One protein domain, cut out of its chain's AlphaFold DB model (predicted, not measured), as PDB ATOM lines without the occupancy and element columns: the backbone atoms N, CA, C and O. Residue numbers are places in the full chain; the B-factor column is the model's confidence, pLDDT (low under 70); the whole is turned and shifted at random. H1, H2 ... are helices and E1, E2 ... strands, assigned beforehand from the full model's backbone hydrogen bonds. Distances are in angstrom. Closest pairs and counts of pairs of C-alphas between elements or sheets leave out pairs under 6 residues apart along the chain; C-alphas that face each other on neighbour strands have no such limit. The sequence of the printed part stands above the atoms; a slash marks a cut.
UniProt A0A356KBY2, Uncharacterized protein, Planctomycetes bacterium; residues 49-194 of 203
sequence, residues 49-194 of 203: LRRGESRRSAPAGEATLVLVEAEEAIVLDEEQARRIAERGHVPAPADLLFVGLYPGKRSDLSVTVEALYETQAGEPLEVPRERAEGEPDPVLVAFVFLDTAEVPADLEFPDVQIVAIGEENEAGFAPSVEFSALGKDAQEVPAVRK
ATOM      1  N   LEU A  49     249.482 155.999 241.999       60.12
ATOM      2  CA  LEU A  49     249.210 155.931 240.567       60.12
ATOM      3  C   LEU A  49     249.785 157.171 239.896       60.12
ATOM      4  O   LEU A  49     249.561 158.291 240.361       60.12
ATOM      5  N   ARG A  50     250.583 156.975 238.847       71.19
ATOM      6  CA  ARG A  50     251.273 158.057 238.158       71.19
ATOM      7  C   ARG A  50     251.165 157.980 236.640       71.19
ATOM      8  O   ARG A  50     251.057 156.899 236.081       71.19
ATOM      9  N   ARG A  51     251.274 159.127 235.974       54.31
ATOM     10  CA  ARG A  51     251.321 159.288 234.509       54.31
ATOM     11  C   ARG A  51     252.468 160.240 234.138       54.31
ATOM     12  O   ARG A  51     252.835 161.090 234.949       54.31
ATOM     13  N   GLY A  52     253.082 160.096 232.962       51.34
ATOM     14  CA  GLY A  52     254.181 160.975 232.515       51.34
ATOM     15  C   GLY A  52     255.255 160.274 231.678       51.34
ATOM     16  O   GLY A  52     255.212 159.060 231.523       51.34
ATOM     17  N   GLU A  53     256.203 161.045 231.125       46.84
ATOM     18  CA  GLU A  53     257.220 160.588 230.158       46.84
ATOM     19  C   GLU A  53     258.216 159.520 230.672       46.84
ATOM     20  O   GLU A  53     258.528 159.466 231.854       46.84
ATOM     21  N   SER A  54     258.651 158.629 229.763       45.75
ATOM     22  CA  SER A  54     259.072 157.218 229.947       45.75
ATOM     23  C   SER A  54     260.225 156.916 230.935       45.75
ATOM     24  O   SER A  54     260.964 157.798 231.348       45.75
ATOM     25  N   ARG A  55     260.473 155.626 231.245       47.09
ATOM     26  CA  ARG A  55     261.673 155.165 231.992       47.09
ATOM     27  C   ARG A  55     262.922 154.921 231.137       47.09
ATOM     28  O   ARG A  55     263.978 154.668 231.721       47.09
ATOM     29  N   ARG A  56     262.856 154.940 229.798       41.66
ATOM     30  CA  ARG A  56     264.090 154.818 229.005       41.66
ATOM     31  C   ARG A  56     264.985 155.986 229.378       41.66
ATOM     32  O   ARG A  56     264.518 157.121 229.386       41.66
ATOM     33  N   SER A  57     266.241 155.692 229.719       38.69
ATOM     34  CA  SER A  57     267.242 156.730 229.914       38.69
ATOM     35  C   SER A  57     267.230 157.611 228.680       38.69
ATOM     36  O   SER A  57     267.657 157.200 227.602       38.69
ATOM     37  N   ALA A  58     266.689 158.803 228.866       38.44
ATOM     38  CA  ALA A  58     266.855 159.916 227.973       38.44
ATOM     39  C   ALA A  58     268.363 159.994 227.654       38.44
ATOM     40  O   ALA A  58     269.165 159.989 228.603       38.44
ATOM     41  N   PRO A  59     268.799 159.948 226.378       41.03
ATOM     42  CA  PRO A  59     270.203 160.150 226.041       41.03
ATOM     43  C   PRO A  59     270.726 161.394 226.768       41.03
ATOM     44  O   PRO A  59     269.983 162.352 226.985       41.03
ATOM     45  N   ALA A  60     271.989 161.355 227.210       36.88
ATOM     46  CA  ALA A  60     272.578 162.401 228.045       36.88
ATOM     47  C   ALA A  60     272.289 163.801 227.465       36.88
ATOM     48  O   ALA A  60     272.840 164.167 226.430       36.88
ATOM     49  N   GLY A  61     271.402 164.558 228.122       42.47
ATOM     50  CA  GLY A  61     270.919 165.853 227.631       42.47
ATOM     51  C   GLY A  61     269.399 166.040 227.671       42.47
ATOM     52  O   GLY A  61     268.945 167.181 227.648       42.47
ATOM     53  N   GLU A  62     268.606 164.975 227.790       41.44
ATOM     54  CA  GLU A  62     267.147 165.092 227.920       41.44
ATOM     55  C   GLU A  62     266.680 165.255 229.379       41.44
ATOM     56  O   GLU A  62     267.293 164.770 230.333       41.44
ATOM     57  N   ALA A  63     265.592 166.009 229.550       42.44
ATOM     58  CA  ALA A  63     265.078 166.438 230.844       42.44
ATOM     59  C   ALA A  63     264.688 165.251 231.740       42.44
ATOM     60  O   ALA A  63     264.039 164.308 231.301       42.44
ATOM     61  N   THR A  64     265.029 165.334 233.029       45.81
ATOM     62  CA  THR A  64     264.532 164.407 234.052       45.81
ATOM     63  C   THR A  64     263.004 164.421 234.058       45.81
ATOM     64  O   THR A  64     262.387 165.470 234.253       45.81
ATOM     65  N   LEU A  65     262.411 163.256 233.829       56.41
ATOM     66  CA  LEU A  65     260.977 163.085 233.637       56.41
ATOM     67  C   LEU A  65     260.270 163.069 234.998       56.41
ATOM     68  O   LEU A  65     260.742 162.445 235.952       56.41
ATOM     69  N   VAL A  66     259.165 163.810 235.113       59.03
ATOM     70  CA  VAL A  66     258.395 163.945 236.357       59.03
ATOM     71  C   VAL A  66     257.123 163.123 236.229       59.03
ATOM     72  O   VAL A  66     256.277 163.403 235.386       59.03
ATOM     73  N   LEU A  67     256.988 162.117 237.086       62.22
ATOM     74  CA  LEU A  67     255.767 161.333 237.206       62.22
ATOM     75  C   LEU A  67     254.744 162.125 238.040       62.22
ATOM     76  O   LEU A  67     255.027 162.443 239.199       62.22
ATOM     77  N   VAL A  68     253.581 162.433 237.466       68.75
ATOM     78  CA  VAL A  68     252.464 163.125 238.143       68.75
ATOM     79  C   VAL A  68     251.423 162.126 238.620       68.75
ATOM     80  O   VAL A  68     251.382 161.027 238.086       68.75
ATOM     81  N   GLU A  69     250.604 162.472 239.613       79.62
ATOM     82  CA  GLU A  69     249.461 161.636 240.012       79.62
ATOM     83  C   GLU A  69     248.504 161.454 238.825       79.62
ATOM     84  O   GLU A  69     248.265 162.398 238.072       79.62
ATOM     85  N   ALA A  70     248.030 160.228 238.608       83.12
ATOM     86  CA  ALA A  70     247.125 159.926 237.507       83.12
ATOM     87  C   ALA A  70     245.672 160.186 237.918       83.12
ATOM     88  O   ALA A  70     245.189 159.592 238.877       83.12
ATOM     89  N   GLU A  71     244.984 161.047 237.169       91.12
ATOM     90  CA  GLU A  71     243.547 161.319 237.339       91.12
ATOM     91  C   GLU A  71     242.675 160.417 236.455       91.12
ATOM     92  O   GLU A  71     241.491 160.255 236.722       91.12
ATOM     93  N   GLU A  72     243.259 159.835 235.408       93.62
ATOM     94  CA  GLU A  72     242.563 159.040 234.397       93.62
ATOM     95  C   GLU A  72     243.495 157.965 233.809       93.62
ATOM     96  O   GLU A  72     244.716 158.154 233.722       93.62
ATOM     97  N   ALA A  73     242.907 156.849 233.381       94.31
ATOM     98  CA  ALA A  73     243.541 155.774 232.634       94.31
ATOM     99  C   ALA A  73     243.201 155.938 231.146       94.31
ATOM    100  O   ALA A  73     242.036 155.914 230.757       94.31
ATOM    101  N   ILE A  74     244.218 156.131 230.304       95.81
ATOM    102  CA  ILE A  74     243.999 156.299 228.865       95.81
ATOM    103  C   ILE A  74     243.784 154.943 228.210       95.81
ATOM    104  O   ILE A  74     244.635 154.060 228.305       95.81
ATOM    105  N   VAL A  75     242.676 154.832 227.487       96.69
ATOM    106  CA  VAL A  75     242.323 153.661 226.691       96.69
ATOM    107  C   VAL A  75     242.749 153.889 225.246       96.69
ATOM    108  O   VAL A  75     242.421 154.919 224.641       96.69
ATOM    109  N   LEU A  76     243.509 152.937 224.708       95.81
ATOM    110  CA  LEU A  76     243.922 152.904 223.313       95.81
ATOM    111  C   LEU A  76     243.002 151.999 222.502       95.81
ATOM    112  O   LEU A  76     242.666 150.896 222.927       95.81
ATOM    113  N   ASP A  77     242.681 152.431 221.286       95.00
ATOM    114  CA  ASP A  77     242.065 151.551 220.300       95.00
ATOM    115  C   ASP A  77     243.064 150.446 219.891       95.00
ATOM    116  O   ASP A  77     244.267 150.704 219.734       95.00
ATOM    117  N   GLU A  78     242.574 149.221 219.666       94.56
ATOM    118  CA  GLU A  78     243.416 148.065 219.307       94.56
ATOM    119  C   GLU A  78     244.280 148.349 218.069       94.56
ATOM    120  O   GLU A  78     245.481 148.071 218.051       94.56
ATOM    121  N   GLU A  79     243.697 148.973 217.041       95.31
ATOM    122  CA  GLU A  79     244.413 149.310 215.812       95.31
ATOM    123  C   GLU A  79     245.585 150.270 216.079       95.31
ATOM    124  O   GLU A  79     246.668 150.127 215.506       95.31
ATOM    125  N   GLN A  80     245.403 151.241 216.981       95.06
ATOM    126  CA  GLN A  80     246.477 152.154 217.360       95.06
ATOM    127  C   GLN A  80     247.590 151.406 218.100       95.06
ATOM    128  O   GLN A  80     248.766 151.631 217.802       95.06
ATOM    129  N   ALA A  81     247.237 150.521 219.035       96.00
ATOM    130  CA  ALA A  81     248.207 149.724 219.778       96.00
ATOM    131  C   ALA A  81     249.030 148.818 218.844       96.00
ATOM    132  O   ALA A  81     250.261 148.831 218.915       96.00
ATOM    133  N   ARG A  82     248.378 148.139 217.889       96.88
ATOM    134  CA  ARG A  82     249.048 147.332 216.855       96.88
ATOM    135  C   ARG A  82     250.038 148.148 216.034       96.88
ATOM    136  O   ARG A  82     251.200 147.772 215.934       96.88
ATOM    137  N   ARG A  83     249.634 149.322 215.530       94.94
ATOM    138  CA  ARG A  83     250.533 150.207 214.759       94.94
ATOM    139  C   ARG A  83     251.761 150.658 215.560       94.94
ATOM    140  O   ARG A  83     252.807 150.923 214.968       94.94
ATOM    141  N   ILE A  84     251.638 150.820 216.880       93.19
ATOM    142  CA  ILE A  84     252.769 151.159 217.762       93.19
ATOM    143  C   ILE A  84     253.707 149.950 217.889       93.19
ATOM    144  O   ILE A  84     254.917 150.102 217.699       93.19
ATOM    145  N   ALA A  85     253.153 148.762 218.140       93.00
ATOM    146  CA  ALA A  85     253.911 147.522 218.295       93.00
ATOM    147  C   ALA A  85     254.636 147.103 217.004       93.00
ATOM    148  O   ALA A  85     255.827 146.802 217.044       93.00
ATOM    149  N   GLU A  86     253.980 147.189 215.841       94.62
ATOM    150  CA  GLU A  86     254.568 146.894 214.521       94.62
ATOM    151  C   GLU A  86     255.808 147.748 214.210       94.62
ATOM    152  O   GLU A  86     256.693 147.337 213.458       94.62
ATOM    153  N   ARG A  87     255.903 148.943 214.804       92.75
ATOM    154  CA  ARG A  87     257.066 149.838 214.680       92.75
ATOM    155  C   ARG A  87     258.175 149.531 215.691       92.75
ATOM    156  O   ARG A  87     259.169 150.253 215.738       92.75
ATOM    157  N   GLY A  88     258.012 148.501 216.521       90.81
ATOM    158  CA  GLY A  88     258.923 148.181 217.620       90.81
ATOM    159  C   GLY A  88     258.966 149.279 218.685       90.81
ATOM    160  O   GLY A  88     260.006 149.512 219.312       90.81
ATOM    161  N   HIS A  89     257.871 150.023 218.846       91.75
ATOM    162  CA  HIS A  89     257.748 151.089 219.833       91.75
ATOM    163  C   HIS A  89     256.859 150.653 220.998       91.75
ATOM    164  O   HIS A  89     256.082 149.711 220.899       91.75
ATOM    165  N   VAL A  90     256.994 151.361 222.116       92.44
ATOM    166  CA  VAL A  90     256.058 151.285 223.243       92.44
ATOM    167  C   VAL A  90     255.074 152.455 223.149       92.44
ATOM    168  O   VAL A  90     255.403 153.450 222.487       92.44
ATOM    169  N   PRO A  91     253.888 152.376 223.783       90.69
ATOM    170  CA  PRO A  91     252.961 153.494 223.831       90.69
ATOM    171  C   PRO A  91     253.638 154.764 224.327       90.69
ATOM    172  O   PRO A  91     254.597 154.718 225.109       90.69
ATOM    173  N   ALA A  92     253.137 155.914 223.866       87.94
ATOM    174  CA  ALA A  92     253.633 157.172 224.385       87.94
ATOM    175  C   ALA A  92     253.395 157.171 225.898       87.94
ATOM    176  O   ALA A  92     252.388 156.646 226.363       87.94
ATOM    177  N   PRO A  93     254.271 157.760 226.705       85.19
ATOM    178  CA  PRO A  93     254.113 157.623 228.148       85.19
ATOM    179  C   PRO A  93     252.879 158.342 228.715       85.19
ATOM    180  O   PRO A  93     252.403 158.012 229.793       85.19
ATOM    181  N   ALA A  94     252.343 159.318 227.975       86.62
ATOM    182  CA  ALA A  94     251.040 159.906 228.259       86.62
ATOM    183  C   ALA A  94     249.880 158.911 228.055       86.62
ATOM    184  O   ALA A  94     248.779 159.189 228.511       86.62
ATOM    185  N   ASP A  95     250.109 157.778 227.400       91.12
ATOM    186  CA  ASP A  95     249.163 156.671 227.244       91.12
ATOM    187  C   ASP A  95     249.425 155.539 228.259       91.12
ATOM    188  O   ASP A  95     248.704 154.548 228.266       91.12
ATOM    189  N   LEU A  96     250.467 155.660 229.092       92.38
ATOM    190  CA  LEU A  96     250.829 154.668 230.102       92.38
ATOM    191  C   LEU A  96     250.388 155.122 231.494       92.38
ATOM    192  O   LEU A  96     250.581 156.278 231.884       92.38
ATOM    193  N   LEU A  97     249.878 154.173 232.275       89.81
ATOM    194  CA  LEU A  97     249.665 154.326 233.708       89.81
ATOM    195  C   LEU A  97     250.772 153.581 234.459       89.81
ATOM    196  O   LEU A  97     251.030 152.408 234.207       89.81
ATOM    197  N   PHE A  98     251.422 154.248 235.403       90.50
ATOM    198  CA  PHE A  98     252.453 153.660 236.246       90.50
ATOM    199  C   PHE A  98     251.939 153.468 237.667       90.50
ATOM    200  O   PHE A  98     251.538 154.425 238.329       90.50
ATOM    201  N   VAL A  99     252.052 152.252 238.189       87.88
ATOM    202  CA  VAL A  99     251.824 151.962 239.605       87.88
ATOM    203  C   VAL A  99     253.167 152.012 240.325       87.88
ATOM    204  O   VAL A  99     254.044 151.175 240.102       87.88
ATOM    205  N   GLY A 100     253.347 153.026 241.173       90.12
ATOM    206  CA  GLY A 100     254.533 153.184 242.006       90.12
ATOM    207  C   GLY A 100     254.412 152.431 243.326       90.12
ATOM    208  O   GLY A 100     253.665 152.838 244.220       90.12
ATOM    209  N   LEU A 101     255.195 151.364 243.465       85.81
ATOM    210  CA  LEU A 101     255.233 150.483 244.624       85.81
ATOM    211  C   LEU A 101     256.397 150.853 245.547       85.81
ATOM    212  O   LEU A 101     257.550 150.952 245.128       85.81
ATOM    213  N   TYR A 102     256.093 151.012 246.835       89.19
ATOM    214  CA  TYR A 102     257.064 151.287 247.897       89.19
ATOM    215  C   TYR A 102     257.125 150.092 248.858       89.19
ATOM    216  O   TYR A 102     256.481 150.108 249.913       89.19
ATOM    217  N   PRO A 103     257.846 149.020 248.498       83.25
ATOM    218  CA  PRO A 103     257.696 147.733 249.172       83.25
ATOM    219  C   PRO A 103     258.342 147.633 250.549       83.25
ATOM    220  O   PRO A 103     257.978 146.762 251.345       83.25
ATOM    221  N   GLY A 104     259.314 148.498 250.853       87.38
ATOM    222  CA  GLY A 104     260.122 148.369 252.061       87.38
ATOM    223  C   GLY A 104     260.825 147.010 252.094       87.38
ATOM    224  O   GLY A 104     261.757 146.781 251.331       87.38
ATOM    225  N   LYS A 105     260.368 146.108 252.973       86.12
ATOM    226  CA  LYS A 105     260.913 144.744 253.130       86.12
ATOM    227  C   LYS A 105     260.110 143.647 252.412       86.12
ATOM    228  O   LYS A 105     260.474 142.484 252.534       86.12
ATOM    229  N   ARG A 106     259.001 143.975 251.741       86.12
ATOM    230  CA  ARG A 106     258.179 142.976 251.031       86.12
ATOM    231  C   ARG A 106     258.869 142.548 249.731       86.12
ATOM    232  O   ARG A 106     259.442 143.392 249.046       86.12
ATOM    233  N   SER A 107     258.814 141.253 249.427       86.62
ATOM    234  CA  SER A 107     259.329 140.659 248.183       86.62
ATOM    235  C   SER A 107     258.249 140.515 247.113       86.62
ATOM    236  O   SER A 107     258.538 140.702 245.937       86.62
ATOM    237  N   ASP A 108     257.023 140.216 247.545       90.56
ATOM    238  CA  ASP A 108     255.835 140.133 246.701       90.56
ATOM    239  C   ASP A 108     255.266 141.531 246.435       90.56
ATOM    240  O   ASP A 108     254.879 142.249 247.372       90.56
ATOM    241  N   LEU A 109     255.291 141.909 245.156       91.88
ATOM    242  CA  LEU A 109     254.873 143.199 244.622       91.88
ATOM    243  C   LEU A 109     253.703 143.055 243.645       91.88
ATOM    244  O   LEU A 109     253.573 143.911 242.765       91.88
ATOM    245  N   SER A 110     252.890 141.998 243.761       93.62
ATOM    246  CA  SER A 110     251.756 141.820 242.857       93.62
ATOM    247  C   SER A 110     250.813 143.029 242.878       93.62
ATOM    248  O   SER A 110     250.591 143.683 243.910       93.62
ATOM    249  N   VAL A 111     250.327 143.368 241.686       93.56
ATOM    250  CA  VAL A 111     249.330 144.413 241.461       93.56
ATOM    251  C   VAL A 111     248.094 143.732 240.908       93.56
ATOM    252  O   VAL A 111     248.166 143.081 239.871       93.56
ATOM    253  N   THR A 112     246.970 143.891 241.589       96.06
ATOM    254  CA  THR A 112     245.670 143.458 241.086       96.06
ATOM    255  C   THR A 112     245.015 144.626 240.367       96.06
ATOM    256  O   THR A 112     244.960 145.732 240.914       96.06
ATOM    257  N   VAL A 113     244.538 144.373 239.152       95.69
ATOM    258  CA  VAL A 113     243.797 145.327 238.327       95.69
ATOM    259  C   VAL A 113     242.427 144.748 238.025       95.69
ATOM    260  O   VAL A 113     242.332 143.623 237.548       95.69
ATOM    261  N   GLU A 114     241.374 145.509 238.280       96.50
ATOM    262  CA  GLU A 114     239.995 145.082 238.049       96.50
ATOM    263  C   GLU A 114     239.274 146.140 237.212       96.50
ATOM    264  O   GLU A 114     239.324 147.330 237.519       96.50
ATOM    265  N   ALA A 115     238.645 145.723 236.115       95.81
ATOM    266  CA  ALA A 115     237.818 146.608 235.302       95.81
ATOM    267  C   ALA A 115     236.431 146.727 235.943       95.81
ATOM    268  O   ALA A 115     235.797 145.709 236.224       95.81
ATOM    269  N   LEU A 116     235.954 147.947 236.175       95.25
ATOM    270  CA  LEU A 116     234.637 148.190 236.754       95.25
ATOM    271  C   LEU A 116     233.650 148.567 235.651       95.25
ATOM    272  O   LEU A 116     233.753 149.644 235.065       95.25
ATOM    273  N   TYR A 117     232.685 147.689 235.382       92.44
ATOM    274  CA  TYR A 117     231.586 147.935 234.450       92.44
ATOM    275  C   TYR A 117     230.360 148.463 235.202       92.44
ATOM    276  O   TYR A 117     230.228 148.288 236.414       92.44
ATOM    277  N   GLU A 118     229.415 149.088 234.495       88.38
ATOM    278  CA  GLU A 118     228.245 149.716 235.136       88.38
ATOM    279  C   GLU A 118     227.402 148.738 235.971       88.38
ATOM    280  O   GLU A 118     226.760 149.133 236.946       88.38
ATOM    281  N   THR A 119     227.378 147.462 235.580       88.00
ATOM    282  CA  THR A 119     226.505 146.445 236.184       88.00
ATOM    283  C   THR A 119     227.250 145.363 236.962       88.00
ATOM    284  O   THR A 119     226.618 144.630 237.723       88.00
ATOM    285  N   GLN A 120     228.571 145.256 236.801       88.94
ATOM    286  CA  GLN A 120     229.394 144.216 237.419       88.94
ATOM    287  C   GLN A 120     230.878 144.601 237.426       88.94
ATOM    288  O   GLN A 120     231.323 145.401 236.609       88.94
ATOM    289  N   ALA A 121     231.654 143.990 238.316       88.00
ATOM    290  CA  ALA A 121     233.109 144.039 238.234       88.00
ATOM    291  C   ALA A 121     233.623 142.905 237.331       88.00
ATOM    292  O   ALA A 121     233.018 141.829 237.269       88.00
ATOM    293  N   GLY A 122     234.698 143.171 236.593       89.69
ATOM    294  CA  GLY A 122     235.391 142.182 235.775       89.69
ATOM    295  C   GLY A 122     236.161 141.162 236.609       89.69
ATOM    296  O   GLY A 122     236.235 141.248 237.829       89.69
ATOM    297  N   GLU A 123     236.768 140.182 235.942       91.56
ATOM    298  CA  GLU A 123     237.691 139.276 236.625       91.56
ATOM    299  C   GLU A 123     238.981 140.035 236.996       91.56
ATOM    300  O   GLU A 123     239.572 140.688 236.128       91.56
ATOM    301  N   PRO A 124     239.435 139.979 238.261       93.94
ATOM    302  CA  PRO A 124     240.649 140.666 238.673       93.94
ATOM    303  C   PRO A 124     241.879 140.041 238.006       93.94
ATOM    304  O   PRO A 124     242.169 138.855 238.168       93.94
ATOM    305  N   LEU A 125     242.649 140.866 237.303       95.06
ATOM    306  CA  LEU A 125     243.930 140.498 236.719       95.06
ATOM    307  C   LEU A 125     245.042 140.694 237.752       95.06
ATOM    308  O   LEU A 125     245.383 141.823 238.113       95.06
ATOM    309  N   GLU A 126     245.644 139.598 238.209       95.44
ATOM    310  CA  GLU A 126     246.845 139.657 239.040       95.44
ATOM    311  C   GLU A 126     248.098 139.746 238.163       95.44
ATOM    312  O   GLU A 126     248.426 138.830 237.409       95.44
ATOM    313  N   VAL A 127     248.825 140.854 238.287       93.31
ATOM    314  CA  VAL A 127     250.126 141.058 237.653       93.31
ATOM    315  C   VAL A 127     251.219 140.743 238.670       93.31
ATOM    316  O   VAL A 127     251.511 141.580 239.537       93.31
ATOM    317  N   PRO A 128     251.856 139.561 238.590       92.62
ATOM    318  CA  PRO A 128     252.925 139.206 239.504       92.62
ATOM    319  C   PRO A 128     254.161 140.065 239.238       92.62
ATOM    320  O   PRO A 128     254.578 140.282 238.098       92.62
ATOM    321  N   ARG A 129     254.793 140.527 240.316       89.69
ATOM    322  CA  ARG A 129     256.070 141.234 240.252       89.69
ATOM    323  C   ARG A 129     256.904 140.880 241.470       89.69
ATOM    324  O   ARG A 129     256.477 141.051 242.607       89.69
ATOM    325  N   GLU A 130     258.127 140.436 241.227       87.50
ATOM    326  CA  GLU A 130     259.117 140.207 242.279       87.50
ATOM    327  C   GLU A 130     260.123 141.346 242.292       87.50
ATOM    328  O   GLU A 130     260.504 141.830 241.233       87.50
ATOM    329  N   ARG A 131     260.590 141.785 243.460       85.06
ATOM    330  CA  ARG A 131     261.626 142.825 243.531       85.06
ATOM    331  C   ARG A 131     262.983 142.289 243.058       85.06
ATOM    332  O   ARG A 131     263.480 141.322 243.630       85.06
ATOM    333  N   ALA A 132     263.631 142.967 242.107       85.06
ATOM    334  CA  ALA A 132     265.017 142.650 241.756       85.06
ATOM    335  C   ALA A 132     266.001 143.175 242.822       85.06
ATOM    336  O   ALA A 132     265.777 144.221 243.444       85.06
ATOM    337  N   GLU A 133     267.112 142.463 243.036       83.88
ATOM    338  CA  GLU A 133     268.160 142.910 243.958       83.88
ATOM    339  C   GLU A 133     268.744 144.256 243.497       83.88
ATOM    340  O   GLU A 133     269.076 144.444 242.329       83.88
ATOM    341  N   GLY A 134     268.837 145.220 244.417       82.56
ATOM    342  CA  GLY A 134     269.338 146.566 244.118       82.56
ATOM    343  C   GLY A 134     268.351 147.489 243.390       82.56
ATOM    344  O   GLY A 134     268.714 148.627 243.095       82.56
ATOM    345  N   GLU A 135     267.112 147.056 243.129       80.94
ATOM    346  CA  GLU A 135     266.120 147.910 242.473       80.94
ATOM    347  C   GLU A 135     265.744 149.116 243.363       80.94
ATOM    348  O   GLU A 135     265.378 148.925 244.536       80.94
ATOM    349  N   PRO A 136     265.837 150.356 242.838       78.25
ATOM    350  CA  PRO A 136     265.539 151.558 243.606       78.25
ATOM    351  C   PRO A 136     264.044 151.671 243.915       78.25
ATOM    352  O   PRO A 136     263.199 151.286 243.112       78.25
ATOM    353  N   ASP A 137     263.719 152.259 245.068       78.38
ATOM    354  CA  ASP A 137     262.339 152.617 245.400       78.38
ATOM    355  C   ASP A 137     261.957 153.966 244.743       78.38
ATOM    356  O   ASP A 137     262.742 154.919 244.813       78.38
ATOM    357  N   PRO A 138     260.737 154.112 244.184       85.81
ATOM    358  CA  PRO A 138     259.718 153.072 244.018       85.81
ATOM    359  C   PRO A 138     260.002 152.115 242.850       85.81
ATOM    360  O   PRO A 138     260.531 152.521 241.814       85.81
ATOM    361  N   VAL A 139     259.519 150.878 242.981       84.06
ATOM    362  CA  VAL A 139     259.376 149.944 241.854       84.06
ATOM    363  C   VAL A 139     258.174 150.393 241.026       84.06
ATOM    364  O   VAL A 139     257.106 150.634 241.583       84.06
ATOM    365  N   LEU A 140     258.338 150.541 239.711       86.62
ATOM    366  CA  LEU A 140     257.263 150.982 238.818       86.62
ATOM    367  C   LEU A 140     256.789 149.817 237.953       86.62
ATOM    368  O   LEU A 140     257.617 149.159 237.320       86.62
ATOM    369  N   VAL A 141     255.475 149.623 237.890       86.62
ATOM    370  CA  VAL A 141     254.808 148.705 236.957       86.62
ATOM    371  C   VAL A 141     254.009 149.546 235.966       86.62
ATOM    372  O   VAL A 141     253.251 150.415 236.393       86.62
ATOM    373  N   ALA A 142     254.231 149.349 234.668       91.00
ATOM    374  CA  ALA A 142     253.578 150.117 233.610       91.00
ATOM    375  C   ALA A 142     252.396 149.340 233.029       91.00
ATOM    376  O   ALA A 142     252.521 148.143 232.780       91.00
ATOM    377  N   PHE A 143     251.294 150.036 232.778       93.81
ATOM    378  CA  PHE A 143     250.059 149.496 232.226       93.81
ATOM    379  C   PHE A 143     249.622 150.299 231.003       93.81
ATOM    380  O   PHE A 143     249.763 151.525 230.974       93.81
ATOM    381  N   VAL A 144     249.060 149.601 230.021       95.44
ATOM    382  CA  VAL A 144     248.310 150.171 228.900       95.44
ATOM    383  C   VAL A 144     246.942 149.496 228.830       95.44
ATOM    384  O   VAL A 144     246.845 148.281 229.002       95.44
ATOM    385  N   PHE A 145     245.895 150.281 228.582       96.94
ATOM    386  CA  PHE A 145     244.512 149.801 228.524       96.94
ATOM    387  C   PHE A 145     244.036 149.769 227.081       96.94
ATOM    388  O   PHE A 145     244.296 150.712 226.327       96.94
ATOM    389  N   LEU A 146     243.348 148.697 226.702       96.94
ATOM    390  CA  LEU A 146     242.843 148.501 225.348       96.94
ATOM    391  C   LEU A 146     241.318 148.431 225.319       96.94
ATOM    392  O   LEU A 146     240.700 147.752 226.140       96.94
ATOM    393  N   ASP A 147     240.747 149.081 224.307       95.44
ATOM    394  CA  ASP A 147     239.333 149.004 223.924       95.44
ATOM    395  C   ASP A 147     239.052 147.687 223.172       95.44
ATOM    396  O   ASP A 147     238.800 147.670 221.970       95.44
ATOM    397  N   THR A 148     239.236 146.556 223.856       95.12
ATOM    398  CA  THR A 148     238.968 145.205 223.339       95.12
ATOM    399  C   THR A 148     238.643 144.261 224.492       95.12
ATOM    400  O   THR A 148     239.113 144.476 225.610       95.12
ATOM    401  N   ALA A 149     237.839 143.230 224.234       93.94
ATOM    402  CA  ALA A 149     237.434 142.256 225.250       93.94
ATOM    403  C   ALA A 149     238.587 141.322 225.665       93.94
ATOM    404  O   ALA A 149     238.629 140.858 226.800       93.94
ATOM    405  N   GLU A 150     239.540 141.061 224.764       95.25
ATOM    406  CA  GLU A 150     240.672 140.161 225.004       95.25
ATOM    407  C   GLU A 150     241.967 140.740 224.429       95.25
ATOM    408  O   GLU A 150     241.974 141.341 223.355       95.25
ATOM    409  N   VAL A 151     243.089 140.540 225.128       96.12
ATOM    410  CA  VAL A 151     244.401 140.991 224.642       96.12
ATOM    411  C   VAL A 151     244.803 140.154 223.423       96.12
ATOM    412  O   VAL A 151     244.913 138.930 223.544       96.12
ATOM    413  N   PRO A 152     245.080 140.771 222.260       96.19
ATOM    414  CA  PRO A 152     245.529 140.014 221.105       96.19
ATOM    415  C   PRO A 152     246.861 139.308 221.366       96.19
ATOM    416  O   PRO A 152     247.813 139.923 221.840       96.19
ATOM    417  N   ALA A 153     246.949 138.025 221.011       96.12
ATOM    418  CA  ALA A 153     248.113 137.186 221.312       96.12
ATOM    419  C   ALA A 153     249.425 137.660 220.658       96.12
ATOM    420  O   ALA A 153     250.506 137.286 221.103       96.12
ATOM    421  N   ASP A 154     249.335 138.443 219.583       95.81
ATOM    422  CA  ASP A 154     250.469 139.001 218.846       95.81
ATOM    423  C   ASP A 154     250.844 140.426 219.282       95.81
ATOM    424  O   ASP A 154     251.807 140.995 218.764       95.81
ATOM    425  N   LEU A 155     250.098 141.012 220.220       97.12
ATOM    426  CA  LEU A 155     250.343 142.352 220.724       97.12
ATOM    427  C   LEU A 155     251.131 142.286 222.032       97.12
ATOM    428  O   LEU A 155     250.606 141.910 223.076       97.12
ATOM    429  N   GLU A 156     252.386 142.719 221.982       96.69
ATOM    430  CA  GLU A 156     253.248 142.821 223.154       96.69
ATOM    431  C   GLU A 156     253.968 144.170 223.205       96.69
ATOM    432  O   GLU A 156     254.344 144.755 222.186       96.69
ATOM    433  N   PHE A 157     254.196 144.653 224.425       93.19
ATOM    434  CA  PHE A 157     255.031 145.814 224.691       93.19
ATOM    435  C   PHE A 157     256.070 145.438 225.751       93.19
ATOM    436  O   PHE A 157     255.691 145.046 226.856       93.19
ATOM    437  N   PRO A 158     257.377 145.565 225.462       88.44
ATOM    438  CA  PRO A 158     258.412 145.261 226.442       88.44
ATOM    439  C   PRO A 158     258.213 146.064 227.732       88.44
ATOM    440  O   PRO A 158     258.063 147.286 227.684       88.44
ATOM    441  N   ASP A 159     258.230 145.368 228.872       89.81
ATOM    442  CA  ASP A 159     258.082 145.933 230.221       89.81
ATOM    443  C   ASP A 159     256.751 146.670 230.498       89.81
ATOM    444  O   ASP A 159     256.656 147.430 231.468       89.81
ATOM    445  N   VAL A 160     255.712 146.452 229.683       93.88
ATOM    446  CA  VAL A 160     254.380 147.056 229.855       93.88
ATOM    447  C   VAL A 160     253.313 145.965 229.898       93.88
ATOM    448  O   VAL A 160     253.267 145.080 229.050       93.88
ATOM    449  N   GLN A 161     252.435 146.051 230.892       96.25
ATOM    450  CA  GLN A 161     251.299 145.155 231.060       96.25
ATOM    451  C   GLN A 161     250.114 145.662 230.248       96.25
ATOM    452  O   GLN A 161     249.749 146.835 230.339       96.25
ATOM    453  N   ILE A 162     249.519 144.782 229.454       96.88
ATOM    454  CA  ILE A 162     248.364 145.110 228.621       96.88
ATOM    455  C   ILE A 162     247.106 144.628 229.337       96.88
ATOM    456  O   ILE A 162     247.025 143.460 229.710       96.88
ATOM    457  N   VAL A 163     246.136 145.521 229.519       96.69
ATOM    458  CA  VAL A 163     244.849 145.212 230.153       96.69
ATOM    459  C   VAL A 163     243.733 145.461 229.143       96.69
ATOM    460  O   VAL A 163     243.530 146.589 228.693       96.69
ATOM    461  N   ALA A 164     243.029 144.397 228.769       97.06
ATOM    462  CA  ALA A 164     241.824 144.463 227.951       97.06
ATOM    463  C   ALA A 164     240.637 144.865 228.838       97.06
ATOM    464  O   ALA A 164     240.392 144.222 229.857       97.06
ATOM    465  N   ILE A 165     239.948 145.950 228.485       96.94
ATOM    466  CA  ILE A 165     238.814 146.485 229.258       96.94
ATOM    467  C   ILE A 165     237.586 146.771 228.383       96.94
ATOM    468  O   ILE A 165     236.711 147.534 228.785       96.94
ATOM    469  N   GLY A 166     237.542 146.221 227.168       94.81
ATOM    470  CA  GLY A 166     236.450 146.416 226.218       94.81
ATOM    471  C   GLY A 166     235.170 145.674 226.617       94.81
ATOM    472  O   GLY A 166     235.222 144.563 227.141       94.81
ATOM    473  N   GLU A 167     234.020 146.275 226.325       91.50
ATOM    474  CA  GLU A 167     232.677 145.747 226.579       91.50
ATOM    475  C   GLU A 167     231.724 146.127 225.432       91.50
ATOM    476  O   GLU A 167     231.886 147.153 224.772       91.50
ATOM    477  N   GLU A 168     230.680 145.325 225.214       83.31
ATOM    478  CA  GLU A 168     229.576 145.645 224.299       83.31
ATOM    479  C   GLU A 168     228.650 146.746 224.875       83.31
ATOM    480  O   GLU A 168     227.456 146.533 225.086       83.31
ATOM    481  N   ASN A 169     229.192 147.935 225.156       78.94
ATOM    482  CA  ASN A 169     228.455 149.101 225.658       78.94
ATOM    483  C   ASN A 169     228.622 150.330 224.727       78.94
ATOM    484  O   ASN A 169     229.333 150.270 223.724       78.94
ATOM    485  N   GLU A 170     227.945 151.452 225.014       79.62
ATOM    486  CA  GLU A 170     228.022 152.667 224.172       79.62
ATOM    487  C   GLU A 170     229.428 153.297 224.168       79.62
ATOM    488  O   GLU A 170     229.857 153.861 223.160       79.62
ATOM    489  N   ALA A 171     230.160 153.184 225.280       77.56
ATOM    490  CA  ALA A 171     231.527 153.685 225.406       77.56
ATOM    491  C   ALA A 171     232.571 152.768 224.738       77.56
ATOM    492  O   ALA A 171     233.644 153.249 224.365       77.56
ATOM    493  N   GLY A 172     232.254 151.483 224.571       91.12
ATOM    494  CA  GLY A 172     233.119 150.403 224.096       91.12
ATOM    495  C   GLY A 172     233.961 149.724 225.184       91.12
ATOM    496  O   GLY A 172     234.507 148.658 224.931       91.12
ATOM    497  N   PHE A 173     234.059 150.292 226.391       95.00
ATOM    498  CA  PHE A 173     234.966 149.824 227.448       95.00
ATOM    499  C   PHE A 173     234.461 150.153 228.865       95.00
ATOM    500  O   PHE A 173     233.492 150.899 229.035       95.00
ATOM    501  N   ALA A 174     235.119 149.594 229.883       95.69
ATOM    502  CA  ALA A 174     234.834 149.828 231.299       95.69
ATOM    503  C   ALA A 174     235.033 151.309 231.687       95.69
ATOM    504  O   ALA A 174     236.112 151.843 231.437       95.69
ATOM    505  N   PRO A 175     234.066 151.989 232.333       95.88
ATOM    506  CA  PRO A 175     234.187 153.402 232.710       95.88
ATOM    507  C   PRO A 175     235.297 153.698 233.727       95.88
ATOM    508  O   PRO A 175     235.772 154.835 233.796       95.88
ATOM    509  N   SER A 176     235.718 152.716 234.523       95.69
ATOM    510  CA  SER A 176     236.826 152.867 235.463       95.69
ATOM    511  C   SER A 176     237.575 151.556 235.694       95.69
ATOM    512  O   SER A 176     237.139 150.467 235.316       95.69
ATOM    513  N   VAL A 177     238.762 151.682 236.279       95.69
ATOM    514  CA  VAL A 177     239.646 150.577 236.651       95.69
ATOM    515  C   VAL A 177     240.096 150.747 238.098       95.69
ATOM    516  O   VAL A 177     240.478 151.842 238.514       95.69
ATOM    517  N   GLU A 178     240.076 149.667 238.867       95.38
ATOM    518  CA  GLU A 178     240.566 149.622 240.240       95.38
ATOM    519  C   GLU A 178     241.932 148.949 240.328       95.38
ATOM    520  O   GLU A 178     242.185 147.907 239.725       95.38
ATOM    521  N   PHE A 179     242.819 149.542 241.128       94.81
ATOM    522  CA  PHE A 179     244.137 148.993 241.439       94.81
ATOM    523  C   PHE A 179     244.237 148.686 242.918       94.81
ATOM    524  O   PHE A 179     243.999 149.562 243.747       94.81
ATOM    525  N   SER A 180     244.708 147.495 243.266       92.62
ATOM    526  CA  SER A 180     245.144 147.194 244.629       92.62
ATOM    527  C   SER A 180     246.519 146.534 244.621       92.62
ATOM    528  O   SER A 180     246.891 145.805 243.705       92.62
ATOM    529  N   ALA A 181     247.335 146.852 245.625       92.62
ATOM    530  CA  ALA A 181     248.680 146.303 245.759       92.62
ATOM    531  C   ALA A 181     249.152 146.379 247.211       92.62
ATOM    532  O   ALA A 181     248.736 147.248 247.984       92.62
ATOM    533  N   LEU A 182     250.081 145.498 247.592       90.06
ATOM    534  CA  LEU A 182     250.746 145.528 248.902       90.06
ATOM    535  C   LEU A 182     249.766 145.548 250.099       90.06
ATOM    536  O   LEU A 182     250.073 146.131 251.147       90.06
ATOM    537  N   GLY A 183     248.605 144.893 249.972       86.75
ATOM    538  CA  GLY A 183     247.562 144.842 251.007       86.75
ATOM    539  C   GLY A 183     247.000 146.216 251.385       86.75
ATOM    540  O   GLY A 183     246.713 146.461 252.558       86.75
ATOM    541  N   LYS A 184     246.962 147.146 250.431       86.81
ATOM    542  CA  LYS A 184     246.311 148.452 250.562       86.81
ATOM    543  C   LYS A 184     244.933 148.418 249.908       86.81
ATOM    544  O   LYS A 184     244.704 147.594 249.030       86.81
ATOM    545  N   ASP A 185     244.072 149.329 250.353       89.56
ATOM    546  CA  ASP A 185     242.742 149.530 249.779       89.56
ATOM    547  C   ASP A 185     242.847 149.832 248.280       89.56
ATOM    548  O   ASP A 185     243.835 150.436 247.839       89.56
ATOM    549  N   ALA A 186     241.842 149.398 247.522       91.81
ATOM    550  CA  ALA A 186     241.772 149.649 246.094       91.81
ATOM    551  C   ALA A 186     241.682 151.155 245.800       91.81
ATOM    552  O   ALA A 186     241.138 151.936 246.589       91.81
ATOM    553  N   GLN A 187     242.257 151.562 244.673       93.12
ATOM    554  CA  GLN A 187     242.156 152.911 244.138       93.12
ATOM    555  C   GLN A 187     241.535 152.845 242.745       93.12
ATOM    556  O   GLN A 187     242.140 152.297 241.825       93.12
ATOM    557  N   GLU A 188     240.353 153.437 242.616       94.25
ATOM    558  CA  GLU A 188     239.635 153.587 241.355       94.25
ATOM    559  C   GLU A 188     240.199 154.756 240.534       94.25
ATOM    560  O   GLU A 188     240.520 155.821 241.073       94.25
ATOM    561  N   VAL A 189     240.304 154.555 239.221       93.69
ATOM    562  CA  VAL A 189     240.688 155.568 238.237       93.69
ATOM    563  C   VAL A 189     239.714 155.528 237.055       93.69
ATOM    564  O   VAL A 189     239.547 154.465 236.457       93.69
ATOM    565  N   PRO A 190     239.107 156.665 236.670       96.25
ATOM    566  CA  PRO A 190     238.292 156.761 235.463       96.25
ATOM    567  C   PRO A 190     239.075 156.364 234.212       96.25
ATOM    568  O   PRO A 190     240.198 156.829 234.006       96.25
ATOM    569  N   ALA A 191     238.479 155.551 233.349       95.56
ATOM    570  CA  ALA A 191     239.030 155.221 232.047       95.56
ATOM    571  C   ALA A 191     238.481 156.194 230.997       95.56
ATOM    572  O   ALA A 191     237.277 156.442 230.918       95.56
ATOM    573  N   VAL A 192     239.362 156.760 230.176       95.44
ATOM    574  CA  VAL A 192     238.975 157.698 229.121       95.44
ATOM    575  C   VAL A 192     239.605 157.302 227.798       95.44
ATOM    576  O   VAL A 192     240.784 156.950 227.718       95.44
ATOM    577  N   ARG A 193     238.824 157.398 226.722       94.06
ATOM    578  CA  ARG A 193     239.343 157.165 225.375       94.06
ATOM    579  C   ARG A 193     240.371 158.238 225.043       94.06
ATOM    580  O   ARG A 193     240.141 159.427 225.293       94.06
ATOM    581  N   LYS A 194     241.491 157.838 224.440       88.38
ATOM    582  CA  LYS A 194     242.486 158.797 223.962       88.38
ATOM    583  C   LYS A 194     241.824 159.792 222.995       88.38
ATOM    584  O   LYS A 194     241.251 159.371 221.989       88.38
TER     585      LYS A 194
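AT A GLANCE: This is residues 49 to 194 of the 203 residues of an uncharacterized protein of Planctomycetes bacterium (UniProt A0A356KBY2). With little regular structure, one strongly twisted sheet folds back on itself, E2 joining E1, E3, E6, E7 to E9, E8, E4, E5; H1 lies over E6. The 146 printed residues run E1, E2, H1, E3 to E9, one named helix and nine named strands; the sheet is branched and mixed, the class mostly strand, with 56 residues in named elements. Compact, radius of gyration of the C-alphas 15.3 A, it spans 44 by 37 by 27 A.

HOW THE PARTS SIT: Start at E1, residues 49 to 51, antiparallel to E3, residues 97 to 101; N 50 and O 98 are 2.8 A apart. E2, residues 73 to 76, has parallel E6, residues 139 to 146, on one side, with N 76 and O 145 2.9 A apart. H1, residues 78 to 86, is on the sheet, height 10.6 A; every O i to N i+4 pair is within hydrogen-bond range.

IN THESE COORDINATES: Find C-alpha 49 at (249.210, 155.931, 240.567). E6 runs 23.4 A; E9, residues 187 to 193, runs 19.4 A to (239.343, 157.165, 225.375).

THE WHOLE: The printed part has no cut. The link E1 to E2 is long; pLDDT is under 70 at residues 49 and 51 to 68.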